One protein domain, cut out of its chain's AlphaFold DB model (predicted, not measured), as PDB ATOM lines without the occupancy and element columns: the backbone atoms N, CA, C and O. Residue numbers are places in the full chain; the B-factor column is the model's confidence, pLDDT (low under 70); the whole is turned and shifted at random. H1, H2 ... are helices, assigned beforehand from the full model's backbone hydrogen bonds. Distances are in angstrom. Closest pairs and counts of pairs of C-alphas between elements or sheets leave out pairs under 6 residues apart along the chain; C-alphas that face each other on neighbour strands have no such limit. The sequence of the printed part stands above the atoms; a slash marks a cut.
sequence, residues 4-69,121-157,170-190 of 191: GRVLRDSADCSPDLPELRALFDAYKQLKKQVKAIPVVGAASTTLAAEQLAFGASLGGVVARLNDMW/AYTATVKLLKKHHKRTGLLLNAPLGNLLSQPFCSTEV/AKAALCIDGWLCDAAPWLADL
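What this domain is: This is residues 4 to 69, 121 to 157 and 170 to 190 of the 191 residues of the protein "SPX domain-containing protein" of Monoraphidium neglectum (UniProt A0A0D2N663). Three long helices, H2, H3 and H4, run side by side as an up-and-down bundle, their centres making a triangle, and H1 folds back along H2 on the side away from H3 and H4. From the end of H4 an unnamed stretch, residues 137 to 157, runs back past H3 and H4, and beyond it lie two short helices, H5 and H6, that touch no other helix. The printed part has 124 residues with six named helices, H1 to H6 in chain order, and no named strand; its class is all helix. It is compact, with a radius of gyration of the C-alphas of 15.4 A and spans of 45 by 35 by 25 A.

How they stand to each other: Start at H1, residues 4 to 13, which forms a helical hairpin with H2, residues 18 to 36: they touch, closest at the C-alphas of Ala 11 and Leu 20, 4.9 A apart, and run opposite ways at a shallow tilt of 18 degrees. H2 is the hub, touching three helices. With residues 26 to 34 alone it touches residues 54 to 61 of H3, residues 44 to 69, in a second helical hairpin; the closest C-alphas, of Gln 33 and Phe 54, are 6.6 A apart, and the two run opposite ways at a shallow tilt of 7 degrees. H4, residues 121 to 136, touches H2 and runs the same way at a shallow tilt of 5 degrees, with the C-alphas of Val 34 and His 132 closest at 5.8 A. H3 and H4 are close but not clearly touching, with the C-alphas of Leu 65 and Ala 121 closest at 7.7 A. Farther on, H5, residues 176 to 183, is apart from H4, and it and H6, residues 185 to 190, meet only through their link. In H2, H3 and H4 each O i to N i+4 pair is within hydrogen-bond range; in H1 it is 5 of 6, in H5 3 of 4, and in H6 0 of 2, beside 3 of 3 O i to N i+3 pairs.

Where its parts are: Find C-alpha 4 at (-59.057, -49.777, -8.084), where H1 begins. H2 is 27.6 A long, H4 22.6 A. H3, the longest, runs 37.2 A from C-alpha 44 at (-45.292, -26.161, -21.812) to C-alpha 69 at (-40.150, -58.921, -5.023). H1 is 14.2 A long, H5 10.8 A and H6 10.4 A; H6 ends at C-alpha 190, (-41.304, -49.493, -25.601).

The domain as a whole: The two C-alphas farthest apart, of Ala 43 and Lys 171, are 47.5 A apart. Look for two cuts: residues 70 to 120 are not printed, a gap of 10.3 A between C-alphas 69 and 121, and residues 158 to 169, a gap of 12.0 A between C-alphas 157 and 170. Of the links printed whole, H1 to H2 and H5 to H6 are tight and H2 to H3 is short. The model's mean pLDDT over the printed part is 77.1; it is under 70 at residues 40 to 43, 141 to 148, 153 to 157 and 170 to 190.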
ATOM      1  N   GLY A   4     -59.264 -50.193  -9.482       91.19
ATOM      2  CA  GLY A   4     -59.057 -49.777  -8.084       91.19
ATOM      3  C   GLY A   4     -60.049 -50.380  -7.077       91.19
ATOM      4  O   GLY A   4     -59.916 -50.132  -5.885       91.19
ATOM      5  N   ARG A   5     -61.092 -51.080  -7.536       93.56
ATOM      6  CA  ARG A   5     -61.904 -51.960  -6.687       93.56
ATOM      7  C   ARG A   5     -61.169 -53.290  -6.518       93.56
ATOM      8  O   ARG A   5     -60.885 -53.628  -5.390       93.56
ATOM      9  N   VAL A   6     -60.725 -53.904  -7.619       93.44
ATOM     10  CA  VAL A   6     -59.933 -55.152  -7.607       93.44
ATOM     11  C   VAL A   6     -58.751 -55.074  -6.636       93.44
ATOM     12  O   VAL A   6     -58.682 -55.891  -5.740       93.44
ATOM     13  N   LEU A   7     -57.893 -54.049  -6.724       93.38
ATOM     14  CA  LEU A   7     -56.751 -53.913  -5.802       93.38
ATOM     15  C   LEU A   7     -57.147 -53.787  -4.323       93.38
ATOM     16  O   LEU A   7     -56.419 -54.242  -3.452       93.38
ATOM     17  N   ARG A   8     -58.276 -53.130  -4.039       94.25
ATOM     18  CA  ARG A   8     -58.765 -52.985  -2.665       94.25
ATOM     19  C   ARG A   8     -59.302 -54.316  -2.164       94.25
ATOM     20  O   ARG A   8     -58.920 -54.728  -1.085       94.25
ATOM     21  N   ASP A   9     -60.152 -54.954  -2.961       94.25
ATOM     22  CA  ASP A   9     -60.770 -56.229  -2.618       94.25
ATOM     23  C   ASP A   9     -59.673 -57.294  -2.417       94.25
ATOM     24  O   ASP A   9     -59.690 -57.984  -1.410       94.25
ATOM     25  N   SER A  10     -58.651 -57.344  -3.284       91.81
ATOM     26  CA  SER A  10     -57.464 -58.193  -3.091       91.81
ATOM     27  C   SER A  10     -56.737 -57.888  -1.776       91.81
ATOM     28  O   SER A  10     -56.414 -58.809  -1.039       91.81
ATOM     29  N   ALA A  11     -56.505 -56.612  -1.448       92.75
ATOM     30  CA  ALA A  11     -55.844 -56.236  -0.195       92.75
ATOM     31  C   ALA A  11     -56.679 -56.558   1.057       92.75
ATOM     32  O   ALA A  11     -56.118 -56.884   2.095       92.75
ATOM     33  N   ASP A  12     -58.006 -56.452   0.974       92.56
ATOM     34  CA  ASP A  12     -58.907 -56.732   2.094       92.56
ATOM     35  C   ASP A  12     -59.120 -58.253   2.283       92.56
ATOM     36  O   ASP A  12     -59.282 -58.711   3.411       92.56
ATOM     37  N   CYS A  13     -59.091 -59.045   1.203       90.06
ATOM     38  CA  CYS A  13     -59.209 -60.509   1.243       90.06
ATOM     39  C   CYS A  13     -57.908 -61.236   1.623       90.06
ATOM     40  O   CYS A  13     -57.956 -62.427   1.923       90.06
ATOM     41  N   SER A  14     -56.765 -60.548   1.611       87.75
ATOM     42  CA  SER A  14     -55.448 -61.118   1.921       87.75
ATOM     43  C   SER A  14     -54.721 -60.269   2.973       87.75
ATOM     44  O   SER A  14     -53.721 -59.622   2.653       87.75
ATOM     45  N   PRO A  15     -55.215 -60.237   4.228       84.06
ATOM     46  CA  PRO A  15     -54.638 -59.413   5.294       84.06
ATOM     47  C   PRO A  15     -53.205 -59.824   5.664       84.06
ATOM     48  O   PRO A  15     -52.437 -58.983   6.125       84.06
ATOM     49  N   ASP A  16     -52.840 -61.080   5.408       81.75
ATOM     50  CA  ASP A  16     -51.507 -61.630   5.679       81.75
ATOM     51  C   ASP A  16     -50.452 -61.201   4.642       81.75
ATOM     52  O   ASP A  16     -49.268 -61.471   4.819       81.75
ATOM     53  N   LEU A  17     -50.868 -60.503   3.573       85.06
ATOM     54  CA  LEU A  17     -49.989 -59.971   2.529       85.06
ATOM     55  C   LEU A  17     -50.072 -58.427   2.493       85.06
ATOM     56  O   LEU A  17     -50.744 -57.852   1.620       85.06
ATOM     57  N   PRO A  18     -49.424 -57.719   3.444       89.38
ATOM     58  CA  PRO A  18     -49.460 -56.253   3.537       89.38
ATOM     59  C   PRO A  18     -48.991 -55.538   2.258       89.38
ATOM     60  O   PRO A  18     -49.365 -54.390   1.996       89.38
ATOM     61  N   GLU A  19     -48.230 -56.222   1.413       90.38
ATOM     62  CA  GLU A  19     -47.727 -55.767   0.125       90.38
ATOM     63  C   GLU A  19     -48.863 -55.463  -0.866       90.38
ATOM     64  O   GLU A  19     -48.734 -54.553  -1.693       90.38
ATOM     65  N   LEU A  20     -50.016 -56.142  -0.772       92.06
ATOM     66  CA  LEU A  20     -51.206 -55.800  -1.565       92.06
ATOM     67  C   LEU A  20     -51.801 -54.458  -1.138       92.06
ATOM     68  O   LEU A  20     -52.208 -53.651  -1.983       92.06
ATOM     69  N   ARG A  21     -51.832 -54.188   0.171       93.62
ATOM     70  CA  ARG A  21     -52.306 -52.905   0.702       93.62
ATOM     71  C   ARG A  21     -51.368 -51.776   0.292       93.62
ATOM     72  O   ARG A  21     -51.842 -50.761  -0.222       93.62
ATOM     73  N   ALA A  22     -50.059 -51.990   0.417       93.69
ATOM     74  CA  ALA A  22     -49.045 -51.047  -0.043       93.69
ATOM     75  C   ALA A  22     -49.184 -50.746  -1.548       93.69
ATOM     76  O   ALA A  22     -49.170 -49.580  -1.955       93.69
ATOM     77  N   LEU A  23     -49.410 -51.776  -2.375       94.56
ATOM     78  CA  LEU A  23     -49.644 -51.617  -3.811       94.56
ATOM     79  C   LEU A  23     -50.907 -50.790  -4.099       94.56
ATOM     80  O   LEU A  23     -50.891 -49.890  -4.948       94.56
ATOM     81  N   PHE A  24     -52.006 -51.058  -3.389       95.75
ATOM     82  CA  PHE A  24     -53.246 -50.293  -3.522       95.75
ATOM     83  C   PHE A  24     -53.054 -48.809  -3.181       95.75
ATOM     84  O   PHE A  24     -53.514 -47.936  -3.932       95.75
ATOM     85  N   ASP A  25     -52.362 -48.511  -2.082       95.38
ATOM     86  CA  ASP A  25     -52.118 -47.141  -1.636       95.38
ATOM     87  C   ASP A  25     -51.206 -46.379  -2.602       95.38
ATOM     88  O   ASP A  25     -51.553 -45.264  -3.019       95.38
ATOM     89  N   ALA A  26     -50.123 -47.012  -3.065       95.19
ATOM     90  CA  ALA A  26     -49.241 -46.457  -4.088       95.19
ATOM     91  C   ALA A  26     -50.002 -46.167  -5.393       95.19
ATOM     92  O   ALA A  26     -49.948 -45.052  -5.922       95.19
ATOM     93  N   TYR A  27     -50.806 -47.121  -5.878       95.94
ATOM     94  CA  TYR A  27     -51.637 -46.928  -7.066       95.94
ATOM     95  C   TYR A  27     -52.623 -45.764  -6.894       95.94
ATOM     96  O   TYR A  27     -52.835 -44.973  -7.821       95.94
ATOM     97  N   LYS A  28     -53.239 -45.616  -5.714       96.19
ATOM     98  CA  LYS A  28     -54.170 -44.518  -5.424       96.19
ATOM     99  C   LYS A  28     -53.462 -43.164  -5.426       96.19
ATOM    100  O   LYS A  28     -54.024 -42.212  -5.977       96.19
ATOM    101  N   GLN A  29     -52.274 -43.067  -4.834       95.81
ATOM    102  CA  GLN A  29     -51.456 -41.855  -4.828       95.81
ATOM    103  C   GLN A  29     -51.040 -41.463  -6.251       95.81
ATOM    104  O   GLN A  29     -51.373 -40.364  -6.698       95.81
ATOM    105  N   LEU A  30     -50.427 -42.383  -7.000       95.56
ATOM    106  CA  LEU A  30     -49.990 -42.155  -8.381       95.56
ATOM    107  C   LEU A  30     -51.169 -41.768  -9.282       95.56
ATOM    108  O   LEU A  30     -51.105 -40.825 -10.066       95.56
ATOM    109  N   LYS A  31     -52.321 -42.426  -9.116       94.94
ATOM    110  CA  LYS A  31     -53.539 -42.083  -9.858       94.94
ATOM    111  C   LYS A  31     -54.045 -40.670  -9.552       94.94
ATOM    112  O   LYS A  31     -54.669 -40.069 -10.428       94.94
ATOM    113  N   LYS A  32     -53.862 -40.160  -8.330       95.25
ATOM    114  CA  LYS A  32     -54.187 -38.766  -7.988       95.25
ATOM    115  C   LYS A  32     -53.201 -37.807  -8.653       95.25
ATOM    116  O   LYS A  32     -53.669 -36.852  -9.262       95.25
ATOM    117  N   GLN A  33     -51.902 -38.107  -8.615       93.50
ATOM    118  CA  GLN A  33     -50.878 -37.307  -9.295       93.50
ATOM    119  C   GLN A  33     -51.178 -37.177 -10.793       93.50
ATOM    120  O   GLN A  33     -51.321 -36.064 -11.281       93.50
ATOM    121  N   VAL A  34     -51.457 -38.280 -11.501       92.62
ATOM    122  CA  VAL A  34     -51.796 -38.227 -12.939       92.62
ATOM    123  C   VAL A  34     -53.021 -37.354 -13.237       92.62
ATOM    124  O   VAL A  34     -53.106 -36.736 -14.294       92.62
ATOM    125  N   LYS A  35     -54.004 -37.293 -12.331       91.56
ATOM    126  CA  LYS A  35     -55.183 -36.431 -12.514       91.56
ATOM    127  C   LYS A  35     -54.866 -34.945 -12.344       91.56
ATOM    128  O   LYS A  35     -55.573 -34.134 -12.941       91.56
ATOM    129  N   ALA A  36     -53.875 -34.620 -11.518       90.25
ATOM    130  CA  ALA A  36     -53.434 -33.252 -11.279       90.25
ATOM    131  C   ALA A  36     -52.628 -32.690 -12.460       90.25
ATOM    132  O   ALA A  36     -52.647 -31.480 -12.664       90.25
ATOM    133  N   ILE A  37     -52.014 -33.556 -13.279       88.00
ATOM    134  CA  ILE A  37     -51.270 -33.128 -14.468       88.00
ATOM    135  C   ILE A  37     -52.203 -32.347 -15.420       88.00
ATOM    136  O   ILE A  37     -53.299 -32.844 -15.756       88.00
ATOM    137  N   PRO A  38     -51.790 -31.141 -15.861       83.44
ATOM    138  CA  PRO A  38     -52.518 -30.353 -16.846       83.44
ATOM    139  C   PRO A  38     -52.747 -31.127 -18.153       83.44
ATOM    140  O   PRO A  38     -51.933 -31.955 -18.559       83.44
ATOM    141  N   VAL A  39     -53.869 -30.861 -18.822       78.88
ATOM    142  CA  VAL A  39     -54.138 -31.404 -20.165       78.88
ATOM    143  C   VAL A  39     -53.298 -30.636 -21.193       78.88
ATOM    144  O   VAL A  39     -52.955 -29.472 -20.970       78.88
ATOM    145  N   VAL A  40     -52.978 -31.280 -22.319       64.81
ATOM    146  CA  VAL A  40     -52.315 -30.653 -23.477       64.81
ATOM    147  C   VAL A  40     -53.031 -29.348 -23.842       64.81
ATOM    148  O   VAL A  40     -54.235 -29.360 -24.091       64.81
ATOM    149  N   GLY A  41     -52.297 -28.232 -23.816       61.72
ATOM    150  CA  GLY A  41     -52.825 -26.870 -23.997       61.72
ATOM    151  C   GLY A  41     -52.444 -25.886 -22.881       61.72
ATOM    152  O   GLY A  41     -52.570 -24.679 -23.065       61.72
ATOM    153  N   ALA A  42     -51.949 -26.377 -21.739       60.66
ATOM    154  CA  ALA A  42     -51.339 -25.555 -20.688       60.66
ATOM    155  C   ALA A  42     -49.888 -25.153 -21.031       60.66
ATOM    156  O   ALA A  42     -49.261 -25.761 -21.899       60.66
ATOM    157  N   ALA A  43     -49.338 -24.147 -20.335       67.62
ATOM    158  CA  ALA A  43     -47.958 -23.692 -20.523       67.62
ATOM    159  C   ALA A  43     -46.960 -24.869 -20.489       67.62
ATOM    160  O   ALA A  43     -46.918 -25.642 -19.527       67.62
ATOM    161  N   SER A  44     -46.154 -24.996 -21.549       71.88
ATOM    162  CA  SER A  44     -45.292 -26.161 -21.812       71.88
ATOM    163  C   SER A  44     -44.321 -26.496 -20.673       71.88
ATOM    164  O   SER A  44     -43.969 -27.660 -20.490       71.88
ATOM    165  N   THR A  45     -43.886 -25.501 -19.897       76.69
ATOM    166  CA  THR A  45     -42.931 -25.668 -18.791       76.69
ATOM    167  C   THR A  45     -43.556 -26.339 -17.568       76.69
ATOM    168  O   THR A  45     -42.934 -27.210 -16.964       76.69
ATOM    169  N   THR A  46     -44.803 -26.002 -17.228       80.62
ATOM    170  CA  THR A  46     -45.537 -26.634 -16.120       80.62
ATOM    171  C   THR A  46     -45.845 -28.096 -16.430       80.62
ATOM    172  O   THR A  46     -45.676 -28.954 -15.570       80.62
ATOM    173  N   LEU A  47     -46.245 -28.400 -17.671       81.44
ATOM    174  CA  LEU A  47     -46.499 -29.778 -18.097       81.44
ATOM    175  C   LEU A  47     -45.236 -30.644 -17.974       81.44
ATOM    176  O   LEU A  47     -45.311 -31.738 -17.422       81.44
ATOM    177  N   ALA A  48     -44.085 -30.142 -18.429       83.62
ATOM    178  CA  ALA A  48     -42.817 -30.861 -18.335       83.62
ATOM    179  C   ALA A  48     -42.404 -31.140 -16.878       83.62
ATOM    180  O   ALA A  48     -42.007 -32.261 -16.554       83.62
ATOM    181  N   ALA A  49     -42.547 -30.156 -15.984       87.44
ATOM    182  CA  ALA A  49     -42.228 -30.319 -14.564       87.44
ATOM    183  C   ALA A  49     -43.119 -31.374 -13.881       87.44
ATOM    184  O   ALA A  49     -42.618 -32.251 -13.176       87.44
ATOM    185  N   GLU A  50     -44.429 -31.342 -14.139       88.38
ATOM    186  CA  GLU A  50     -45.384 -32.321 -13.603       88.38
ATOM    187  C   GLU A  50     -45.152 -33.733 -14.169       88.38
ATOM    188  O   GLU A  50     -45.282 -34.727 -13.451       88.38
ATOM    189  N   GLN A  51     -44.758 -33.842 -15.442       85.25
ATOM    190  CA  GLN A  51     -44.378 -35.120 -16.048       85.25
ATOM    191  C   GLN A  51     -43.132 -35.717 -15.403       85.25
ATOM    192  O   GLN A  51     -43.130 -36.904 -15.076       85.25
ATOM    193  N   LEU A  52     -42.102 -34.900 -15.176       87.81
ATOM    194  CA  LEU A  52     -40.881 -35.322 -14.499       87.81
ATOM    195  C   LEU A  52     -41.183 -35.791 -13.067       87.81
ATOM    196  O   LEU A  52     -40.734 -36.860 -12.656       87.81
ATOM    197  N   ALA A  53     -41.998 -35.034 -12.326       91.00
ATOM    198  CA  ALA A  53     -42.388 -35.371 -10.958       91.00
ATOM    199  C   ALA A  53     -43.191 -36.681 -10.882       91.00
ATOM    200  O   ALA A  53     -42.960 -37.515  -9.997       91.00
ATOM    201  N   PHE A  54     -44.117 -36.896 -11.823       91.94
ATOM    202  CA  PHE A  54     -44.848 -38.156 -11.929       91.94
ATOM    203  C   PHE A  54     -43.927 -39.321 -12.310       91.94
ATOM    204  O   PHE A  54     -44.010 -40.377 -11.686       91.94
ATOM    205  N   GLY A  55     -43.028 -39.126 -13.279       90.38
ATOM    206  CA  GLY A  55     -42.038 -40.123 -13.687       90.38
ATOM    207  C   GLY A  55     -41.138 -40.555 -12.530       90.38
ATOM    208  O   GLY A  55     -40.998 -41.751 -12.286       90.38
ATOM    209  N   ALA A  56     -40.620 -39.601 -11.753       90.94
ATOM    210  CA  ALA A  56     -39.825 -39.880 -10.558       90.94
ATOM    211  C   ALA A  56     -40.633 -40.627  -9.481       90.94
ATOM    212  O   ALA A  56     -40.151 -41.602  -8.905       90.94
ATOM    213  N   SER A  57     -41.887 -40.221  -9.243       93.50
ATOM    214  CA  SER A  57     -42.774 -40.895  -8.282       93.50
ATOM    215  C   SER A  57     -43.071 -42.341  -8.696       93.50
ATOM    216  O   SER A  57     -43.042 -43.241  -7.856       93.50
ATOM    217  N   LEU A  58     -43.349 -42.572  -9.983       92.94
ATOM    218  CA  LEU A  58     -43.610 -43.902 -10.530       92.94
ATOM    219  C   LEU A  58     -42.354 -44.776 -10.491       92.94
ATOM    220  O   LEU A  58     -42.442 -45.907 -10.027       92.94
ATOM    221  N   GLY A  59     -41.202 -44.244 -10.905       90.81
ATOM    222  CA  GLY A  59     -39.918 -44.946 -10.843       90.81
ATOM    223  C   GLY A  59     -39.554 -45.360  -9.420       90.81
ATOM    224  O   GLY A  59     -39.230 -46.517  -9.183       90.81
ATOM    225  N   GLY A  60     -39.718 -44.461  -8.446       92.12
ATOM    226  CA  GLY A  60     -39.482 -44.785  -7.039       92.12
ATOM    227  C   GLY A  60     -40.449 -45.834  -6.482       92.12
ATOM    228  O   GLY A  60     -40.059 -46.633  -5.638       92.12
ATOM    229  N   VAL A  61     -41.712 -45.852  -6.928       92.31
ATOM    230  CA  VAL A  61     -42.653 -46.928  -6.569       92.31
ATOM    231  C   VAL A  61     -42.208 -48.250  -7.189       92.31
ATOM    232  O   VAL A  61     -42.120 -49.229  -6.465       92.31
ATOM    233  N   VAL A  62     -41.892 -48.274  -8.485       90.62
ATOM    234  CA  VAL A  62     -41.438 -49.480  -9.197       90.62
ATOM    235  C   VAL A  62     -40.173 -50.064  -8.571       90.62
ATOM    236  O   VAL A  62     -40.142 -51.263  -8.328       90.62
ATOM    237  N   ALA A  63     -39.195 -49.231  -8.204       90.88
ATOM    238  CA  ALA A  63     -37.998 -49.679  -7.493       90.88
ATOM    239  C   ALA A  63     -38.344 -50.396  -6.178       90.88
ATOM    240  O   ALA A  63     -37.946 -51.535  -5.984       90.88
ATOM    241  N   ARG A  64     -39.199 -49.803  -5.332       91.69
ATOM    242  CA  ARG A  64     -39.632 -50.456  -4.081       91.69
ATOM    243  C   ARG A  64     -40.400 -51.761  -4.306       91.69
ATOM    244  O   ARG A  64     -40.334 -52.656  -3.473       91.69
ATOM    245  N   LEU A  65     -41.174 -51.848  -5.390       90.75
ATOM    246  CA  LEU A  65     -41.883 -53.075  -5.763       90.75
ATOM    247  C   LEU A  65     -40.894 -54.173  -6.185       90.75
ATOM    248  O   LEU A  65     -41.107 -55.326  -5.825       90.75
ATOM    249  N   ASN A  66     -39.824 -53.814  -6.902       91.00
ATOM    250  CA  ASN A  66     -38.746 -54.738  -7.258       91.00
ATOM    251  C   ASN A  66     -37.969 -55.210  -6.032       91.00
ATOM    252  O   ASN A  66     -37.749 -56.406  -5.903       91.00
ATOM    253  N   ASP A  67     -37.584 -54.296  -5.138       91.75
ATOM    254  CA  ASP A  67     -36.816 -54.639  -3.934       91.75
ATOM    255  C   ASP A  67     -37.573 -55.670  -3.086       91.75
ATOM    256  O   ASP A  67     -37.020 -56.695  -2.699       91.75
ATOM    257  N   MET A  68     -38.874 -55.442  -2.877       91.00
ATOM    258  CA  MET A  68     -39.730 -56.385  -2.159       91.00
ATOM    259  C   MET A  68     -39.864 -57.722  -2.901       91.00
ATOM    260  O   MET A  68     -39.789 -58.777  -2.275       91.00
ATOM    261  N   TRP A  69     -40.059 -57.695  -4.226       90.75
ATOM    262  CA  TRP A  69     -40.150 -58.921  -5.023       90.75
ATOM    263  C   TRP A  69     -38.885 -59.773  -4.891       90.75
ATOM    264  O   TRP A  69     -38.996 -60.962  -4.612       90.75
ATOM    265  N   ALA A 121     -49.306 -55.827  -9.659       92.31
ATOM    266  CA  ALA A 121     -48.296 -54.772  -9.709       92.31
ATOM    267  C   ALA A 121     -48.024 -54.329 -11.154       92.31
ATOM    268  O   ALA A 121     -48.177 -53.147 -11.483       92.31
ATOM    269  N   TYR A 122     -47.763 -55.283 -12.048       91.19
ATOM    270  CA  TYR A 122     -47.624 -55.043 -13.481       91.19
ATOM    271  C   TYR A 122     -48.869 -54.362 -14.062       91.19
ATOM    272  O   TYR A 122     -48.791 -53.297 -14.689       91.19
ATOM    273  N   THR A 123     -50.052 -54.917 -13.784       91.50
ATOM    274  CA  THR A 123     -51.311 -54.350 -14.277       91.50
ATOM    275  C   THR A 123     -51.511 -52.920 -13.769       91.50
ATOM    276  O   THR A 123     -51.969 -52.059 -14.528       91.50
ATOM    277  N   ALA A 124     -51.167 -52.625 -12.514       93.00
ATOM    278  CA  ALA A 124     -51.272 -51.288 -11.940       93.00
ATOM    279  C   ALA A 124     -50.379 -50.286 -12.676       93.00
ATOM    280  O   ALA A 124     -50.869 -49.218 -13.069       93.00
ATOM    281  N   THR A 125     -49.128 -50.659 -12.939       91.56
ATOM    282  CA  THR A 125     -48.163 -49.847 -13.686       91.56
ATOM    283  C   THR A 125     -48.664 -49.561 -15.100       91.56
ATOM    284  O   THR A 125     -48.811 -48.396 -15.478       91.56
ATOM    285  N   VAL A 126     -49.094 -50.582 -15.849       89.62
ATOM    286  CA  VAL A 126     -49.656 -50.401 -17.201       89.62
ATOM    287  C   VAL A 126     -50.904 -49.515 -17.188       89.62
ATOM    288  O   VAL A 126     -51.090 -48.662 -18.062       89.62
ATOM    289  N   LYS A 127     -51.795 -49.672 -16.201       91.44
ATOM    290  CA  LYS A 127     -53.002 -48.834 -16.082       91.44
ATOM    291  C   LYS A 127     -52.658 -47.377 -15.769       91.44
ATOM    292  O   LYS A 127     -53.394 -46.494 -16.222       91.44
ATOM    293  N   LEU A 128     -51.594 -47.117 -15.012       92.31
ATOM    294  CA  LEU A 128     -51.097 -45.769 -14.734       92.31
ATOM    295  C   LEU A 128     -50.466 -45.138 -15.974       92.31
ATOM    296  O   LEU A 128     -50.854 -44.025 -16.322       92.31
ATOM    297  N   LEU A 129     -49.616 -45.871 -16.696       90.06
ATOM    298  CA  LEU A 129     -49.033 -45.428 -17.967       90.06
ATOM    299  C   LEU A 129     -50.124 -45.106 -19.000       90.06
ATOM    300  O   LEU A 129     -50.178 -43.996 -19.531       90.06
ATOM    301  N   LYS A 130     -51.100 -46.012 -19.184       89.56
ATOM    302  CA  LYS A 130     -52.284 -45.778 -20.036       89.56
ATOM    303  C   LYS A 130     -53.073 -44.543 -19.600       89.56
ATOM    304  O   LYS A 130     -53.632 -43.833 -20.434       89.56
ATOM    305  N   LYS A 131     -53.183 -44.291 -18.295       91.06
ATOM    306  CA  LYS A 131     -53.901 -43.123 -17.769       91.06
ATOM    307  C   LYS A 131     -53.137 -41.825 -18.014       91.06
ATOM    308  O   LYS A 131     -53.789 -40.841 -18.354       91.06
ATOM    309  N   HIS A 132     -51.815 -41.834 -17.852       90.19
ATOM    310  CA  HIS A 132     -50.948 -40.703 -18.162       90.19
ATOM    311  C   HIS A 132     -51.067 -40.339 -19.642       90.19
ATOM    312  O   HIS A 132     -51.469 -39.223 -19.951       90.19
ATOM    313  N   HIS A 133     -50.868 -41.309 -20.538       89.38
ATOM    314  CA  HIS A 133     -50.953 -41.082 -21.980       89.38
ATOM    315  C   HIS A 133     -52.320 -40.520 -22.406       89.38
ATOM    316  O   HIS A 133     -52.395 -39.547 -23.145       89.38
ATOM    317  N   LYS A 134     -53.428 -41.037 -21.857       89.19
ATOM    318  CA  LYS A 134     -54.768 -40.481 -22.125       89.19
ATOM    319  C   LYS A 134     -54.970 -39.044 -21.628       89.19
ATOM    320  O   LYS A 134     -55.884 -38.376 -22.097       89.19
ATOM    321  N   ARG A 135     -54.206 -38.600 -20.628       86.62
ATOM    322  CA  ARG A 135     -54.321 -37.262 -20.029       86.62
ATOM    323  C   ARG A 135     -53.440 -36.245 -20.748       86.62
ATOM    324  O   ARG A 135     -53.876 -35.115 -20.942       86.62
ATOM    325  N   THR A 136     -52.225 -36.649 -21.106       86.25
ATOM    326  CA  THR A 136     -51.168 -35.770 -21.619       86.25
ATOM    327  C   THR A 136     -50.879 -35.969 -23.101       86.25
ATOM    328  O   THR A 136     -50.103 -35.208 -23.653       86.25
ATOM    329  N   GLY A 137     -51.427 -37.000 -23.751       83.62
ATOM    330  CA  GLY A 137     -51.109 -37.356 -25.140       83.62
ATOM    331  C   GLY A 137     -49.666 -37.827 -25.363       83.62
ATOM    332  O   GLY A 137     -49.312 -38.190 -26.477       83.62
ATOM    333  N   LEU A 138     -48.836 -37.848 -24.317       81.44
ATOM    334  CA  LEU A 138     -47.402 -38.100 -24.400       81.44
ATOM    335  C   LEU A 138     -47.067 -39.471 -23.815       81.44
ATOM    336  O   LEU A 138     -47.687 -39.929 -22.846       81.44
ATOM    337  N   LEU A 139     -46.082 -40.133 -24.415       80.19
ATOM    338  CA  LEU A 139     -45.435 -41.280 -23.791       80.19
ATOM    339  C   LEU A 139     -44.589 -40.771 -22.623       80.19
ATOM    340  O   LEU A 139     -43.959 -39.716 -22.703       80.19
ATOM    341  N   LEU A 140     -44.648 -41.478 -21.498       78.69
ATOM    342  CA  LEU A 140     -43.890 -41.087 -20.319       78.69
ATOM    343  C   LEU A 140     -42.420 -41.445 -20.547       78.69
ATOM    344  O   LEU A 140     -42.087 -42.624 -20.589       78.69
ATOM    345  N   ASN A 141     -41.554 -40.440 -20.646       66.81
ATOM    346  CA  ASN A 141     -40.110 -40.648 -20.630       66.81
ATOM    347  C   ASN A 141     -39.638 -40.772 -19.171       66.81
ATOM    348  O   ASN A 141     -39.197 -39.798 -18.565       66.81
ATOM    349  N   ALA A 142     -39.841 -41.943 -18.572       62.22
ATOM    350  CA  ALA A 142     -39.364 -42.255 -17.227       62.22
ATOM    351  C   ALA A 142     -38.295 -43.355 -17.305       62.22
ATOM    352  O   ALA A 142     -38.404 -44.222 -18.172       62.22
ATOM    353  N   PRO A 143     -37.305 -43.374 -16.392       60.31
ATOM    354  CA  PRO A 143     -36.271 -44.408 -16.336       60.31
ATOM    355  C   PRO A 143     -36.838 -45.714 -15.752       60.31
ATOM    356  O   PRO A 143     -36.336 -46.248 -14.772       60.31
ATOM    357  N   LEU A 144     -37.938 -46.206 -16.320       61.41
ATOM    358  CA  LEU A 144     -38.597 -47.450 -15.922       61.41
ATOM    359  C   LEU A 144     -37.960 -48.676 -16.590       61.41
ATOM    360  O   LEU A 144     -38.474 -49.774 -16.417       61.41
ATOM    361  N   GLY A 145     -36.883 -48.491 -17.365       59.38
ATOM    362  CA  GLY A 145     -36.341 -49.521 -18.254       59.38
ATOM    363  C   GLY A 145     -37.399 -50.047 -19.229       59.38
ATOM    364  O   GLY A 145     -38.487 -49.479 -19.359       59.38
ATOM    365  N   ASN A 146     -37.106 -51.170 -19.884       68.12
ATOM    366  CA  ASN A 146     -38.176 -51.979 -20.448       68.12
ATOM    367  C   ASN A 146     -39.028 -52.471 -19.264       68.12
ATOM    368  O   ASN A 146     -38.523 -53.149 -18.372       68.12
ATOM    369  N   LEU A 147     -40.316 -52.111 -19.207       69.94
ATOM    370  CA  LEU A 147     -41.194 -52.547 -18.112       69.94
ATOM    371  C   LEU A 147     -41.223 -54.079 -18.002       69.94
ATOM    372  O   LEU A 147     -41.375 -54.606 -16.905       69.94
ATOM    373  N   LEU A 148     -41.059 -54.778 -19.128       67.69
ATOM    374  CA  LEU A 148     -41.008 -56.235 -19.178       67.69
ATOM    375  C   LEU A 148     -39.711 -56.803 -18.588       67.69
ATOM    376  O   LEU A 148     -39.723 -57.937 -18.139       67.69
ATOM    377  N   SER A 149     -38.633 -56.017 -18.509       73.81
ATOM    378  CA  SER A 149     -37.374 -56.432 -17.876       73.81
ATOM    379  C   SER A 149     -37.318 -56.123 -16.378       73.81
ATOM    380  O   SER A 149     -36.259 -56.247 -15.765       73.81
ATOM    381  N   GLN A 150     -38.409 -55.635 -15.779       79.12
ATOM    382  CA  GLN A 150     -38.450 -55.419 -14.336       79.12
ATOM    383  C   GLN A 150     -38.510 -56.776 -13.614       79.12
ATOM    384  O   GLN A 150     -39.225 -57.658 -14.086       79.12
ATOM    385  N   PRO A 151     -37.833 -56.943 -12.467       77.56
ATOM    386  CA  PRO A 151     -37.828 -58.192 -11.701       77.56
ATOM    387  C   PRO A 151     -39.214 -58.802 -11.447       77.56
ATOM    388  O   PRO A 151     -39.408 -59.986 -11.676       77.56
ATOM    389  N   PHE A 152     -40.228 -58.004 -11.086       77.62
ATOM    390  CA  PHE A 152     -41.584 -58.547 -10.890       77.62
ATOM    391  C   PHE A 152     -42.321 -58.900 -12.201       77.62
ATOM    392  O   PHE A 152     -43.423 -59.446 -12.156       77.62
ATOM    393  N   CYS A 153     -41.768 -58.550 -13.365       67.75
ATOM    394  CA  CYS A 153     -42.328 -58.829 -14.692       67.75
ATOM    395  C   CYS A 153     -41.636 -59.988 -15.417       67.75
ATOM    396  O   CYS A 153     -42.234 -60.540 -16.339       67.75
ATOM    397  N   SER A 154     -40.408 -60.337 -15.027       66.94
ATOM    398  CA  SER A 154     -39.563 -61.302 -15.731       66.94
ATOM    399  C   SER A 154     -39.120 -62.415 -14.786       66.94
ATOM    400  O   SER A 154     -38.660 -62.151 -13.683       66.94
ATOM    401  N   THR A 155     -39.218 -63.663 -15.239       55.81
ATOM    402  CA  THR A 155     -38.661 -64.837 -14.540       55.81
ATOM    403  C   THR A 155     -37.432 -65.321 -15.296       55.81
ATOM    404  O   THR A 155     -37.399 -66.402 -15.883       55.81
ATOM    405  N   GLU A 156     -36.415 -64.470 -15.372       55.38
ATOM    406  CA  GLU A 156     -35.133 -64.881 -15.930       55.38
ATOM    407  C   GLU A 156     -34.383 -65.658 -14.852       55.38
ATOM    408  O   GLU A 156     -33.796 -65.084 -13.939       55.38
ATOM    409  N   VAL A 157     -34.432 -66.989 -14.941       44.53
ATOM    410  CA  VAL A 157     -33.592 -67.867 -14.126       44.53
ATOM    411  C   VAL A 157     -32.146 -67.583 -14.520       44.53
ATOM    412  O   VAL A 157     -31.690 -68.001 -15.586       44.53
ATOM    413  N   ALA A 170     -37.074 -67.921 -25.221       36.97
ATOM    414  CA  ALA A 170     -38.515 -68.133 -25.113       36.97
ATOM    415  C   ALA A 170     -38.967 -69.539 -24.677       36.97
ATOM    416  O   ALA A 170     -39.266 -70.391 -25.512       36.97
ATOM    417  N   LYS A 171     -39.141 -69.732 -23.360       33.81
ATOM    418  CA  LYS A 171     -40.284 -70.471 -22.770       33.81
ATOM    419  C   LYS A 171     -40.266 -70.450 -21.234       33.81
ATOM    420  O   LYS A 171     -40.173 -71.479 -20.581       33.81
ATOM    421  N   ALA A 172     -40.418 -69.262 -20.660       30.95
ATOM    422  CA  ALA A 172     -40.953 -69.100 -19.303       30.95
ATOM    423  C   ALA A 172     -41.829 -67.838 -19.190       30.95
ATOM    424  O   ALA A 172     -42.012 -67.274 -18.122       30.95
ATOM    425  N   ALA A 173     -42.424 -67.397 -20.299       37.25
ATOM    426  CA  ALA A 173     -43.520 -66.445 -20.255       37.25
ATOM    427  C   ALA A 173     -44.810 -67.213 -19.943       37.25
ATOM    428  O   ALA A 173     -45.534 -67.661 -20.836       37.25
ATOM    429  N   LEU A 174     -45.068 -67.454 -18.659       37.53
ATOM    430  CA  LEU A 174     -46.338 -68.003 -18.193       37.53
ATOM    431  C   LEU A 174     -47.472 -67.060 -18.615       37.53
ATOM    432  O   LEU A 174     -47.669 -66.037 -17.979       37.53
ATOM    433  N   CYS A 175     -48.216 -67.406 -19.672       36.25
ATOM    434  CA  CYS A 175     -49.544 -66.885 -20.053       36.25
ATOM    435  C   CYS A 175     -49.759 -65.360 -20.200       36.25
ATOM    436  O   CYS A 175     -50.830 -64.956 -20.654       36.25
ATOM    437  N   ILE A 176     -48.800 -64.504 -19.854       42.38
ATOM    438  CA  ILE A 176     -48.947 -63.047 -19.877       42.38
ATOM    439  C   ILE A 176     -48.820 -62.541 -21.323       42.38
ATOM    440  O   ILE A 176     -49.661 -61.762 -21.769       42.38
ATOM    441  N   ASP A 177     -47.881 -63.076 -22.106       38.34
ATOM    442  CA  ASP A 177     -47.589 -62.612 -23.473       38.34
ATOM    443  C   ASP A 177     -48.747 -62.791 -24.463       38.34
ATOM    444  O   ASP A 177     -49.021 -61.899 -25.270       38.34
ATOM    445  N   GLY A 178     -49.483 -63.904 -24.364       36.88
ATOM    446  CA  GLY A 178     -50.616 -64.194 -25.250       36.88
ATOM    447  C   GLY A 178     -51.805 -63.251 -25.047       36.88
ATOM    448  O   GLY A 178     -52.509 -62.934 -25.997       36.88
ATOM    449  N   TRP A 179     -52.010 -62.739 -23.829       37.44
ATOM    450  CA  TRP A 179     -53.049 -61.738 -23.557       37.44
ATOM    451  C   TRP A 179     -52.557 -60.297 -23.794       37.44
ATOM    452  O   TRP A 179     -53.360 -59.399 -24.056       37.44
ATOM    453  N   LEU A 180     -51.243 -60.058 -23.712       43.09
ATOM    454  CA  LEU A 180     -50.611 -58.747 -23.905       43.09
ATOM    455  C   LEU A 180     -50.554 -58.308 -25.371       43.09
ATOM    456  O   LEU A 180     -50.879 -57.149 -25.649       43.09
ATOM    457  N   CYS A 181     -50.172 -59.208 -26.286       38.09
ATOM    458  CA  CYS A 181     -50.043 -58.886 -27.713       38.09
ATOM    459  C   CYS A 181     -51.385 -58.469 -28.333       38.09
ATOM    460  O   CYS A 181     -51.444 -57.490 -29.076       38.09
ATOM    461  N   ASP A 182     -52.480 -59.123 -27.940       35.66
ATOM    462  CA  ASP A 182     -53.818 -58.816 -28.459       35.66
ATOM    463  C   ASP A 182     -54.445 -57.556 -27.826       35.66
ATOM    464  O   ASP A 182     -55.312 -56.912 -28.417       35.66
ATOM    465  N   ALA A 183     -54.017 -57.156 -26.619       35.91
ATOM    466  CA  ALA A 183     -54.643 -56.064 -25.863       35.91
ATOM    467  C   ALA A 183     -53.925 -54.701 -25.964       35.91
ATOM    468  O   ALA A 183     -54.483 -53.679 -25.525       35.91
ATOM    469  N   ALA A 184     -52.683 -54.652 -26.459       42.88
ATOM    470  CA  ALA A 184     -51.906 -53.415 -26.581       42.88
ATOM    471  C   ALA A 184     -50.713 -53.535 -27.561       42.88
ATOM    472  O   ALA A 184     -49.573 -53.594 -27.108       42.88
ATOM    473  N   PRO A 185     -50.952 -53.456 -28.885       45.81
ATOM    474  CA  PRO A 185     -49.901 -53.537 -29.911       45.81
ATOM    475  C   PRO A 185     -48.748 -52.522 -29.748       45.81
ATOM    476  O   PRO A 185     -47.630 -52.788 -30.160       45.81
ATOM    477  N   TRP A 186     -49.001 -51.377 -29.106       43.44
ATOM    478  CA  TRP A 186     -48.030 -50.292 -28.885       43.44
ATOM    479  C   TRP A 186     -47.039 -50.544 -27.732       43.44
ATOM    480  O   TRP A 186     -46.142 -49.738 -27.512       43.44
ATOM    481  N   LEU A 187     -47.188 -51.633 -26.964       44.50
ATOM    482  CA  LEU A 187     -46.153 -52.051 -26.001       44.50
ATOM    483  C   LEU A 187     -44.864 -52.499 -26.711       44.50
ATOM    484  O   LEU A 187     -43.801 -52.433 -26.104       44.50
ATOM    485  N   ALA A 188     -44.946 -52.883 -27.989       48.78
ATOM    486  CA  ALA A 188     -43.781 -53.184 -28.818       48.78
ATOM    487  C   ALA A 188     -42.898 -51.950 -29.090       48.78
ATOM    488  O   ALA A 188     -41.706 -52.105 -29.321       48.78
ATOM    489  N   ASP A 189     -43.452 -50.735 -28.994       40.25
ATOM    490  CA  ASP A 189     -42.720 -49.475 -29.212       40.25
ATOM    491  C   ASP A 189     -41.985 -48.975 -27.948       40.25
ATOM    492  O   ASP A 189     -41.405 -47.891 -27.947       40.25
ATOM    493  N   LEU A 190     -42.050 -49.734 -26.845       40.75
ATOM    494  CA  LEU A 190     -41.304 -49.493 -25.601       40.75
ATOM    495  C   LEU A 190     -40.019 -50.346 -25.501       40.75
ATOM    496  O   LEU A 190     -39.401 -50.369 -24.435       40.75
TER     497      LEU A 190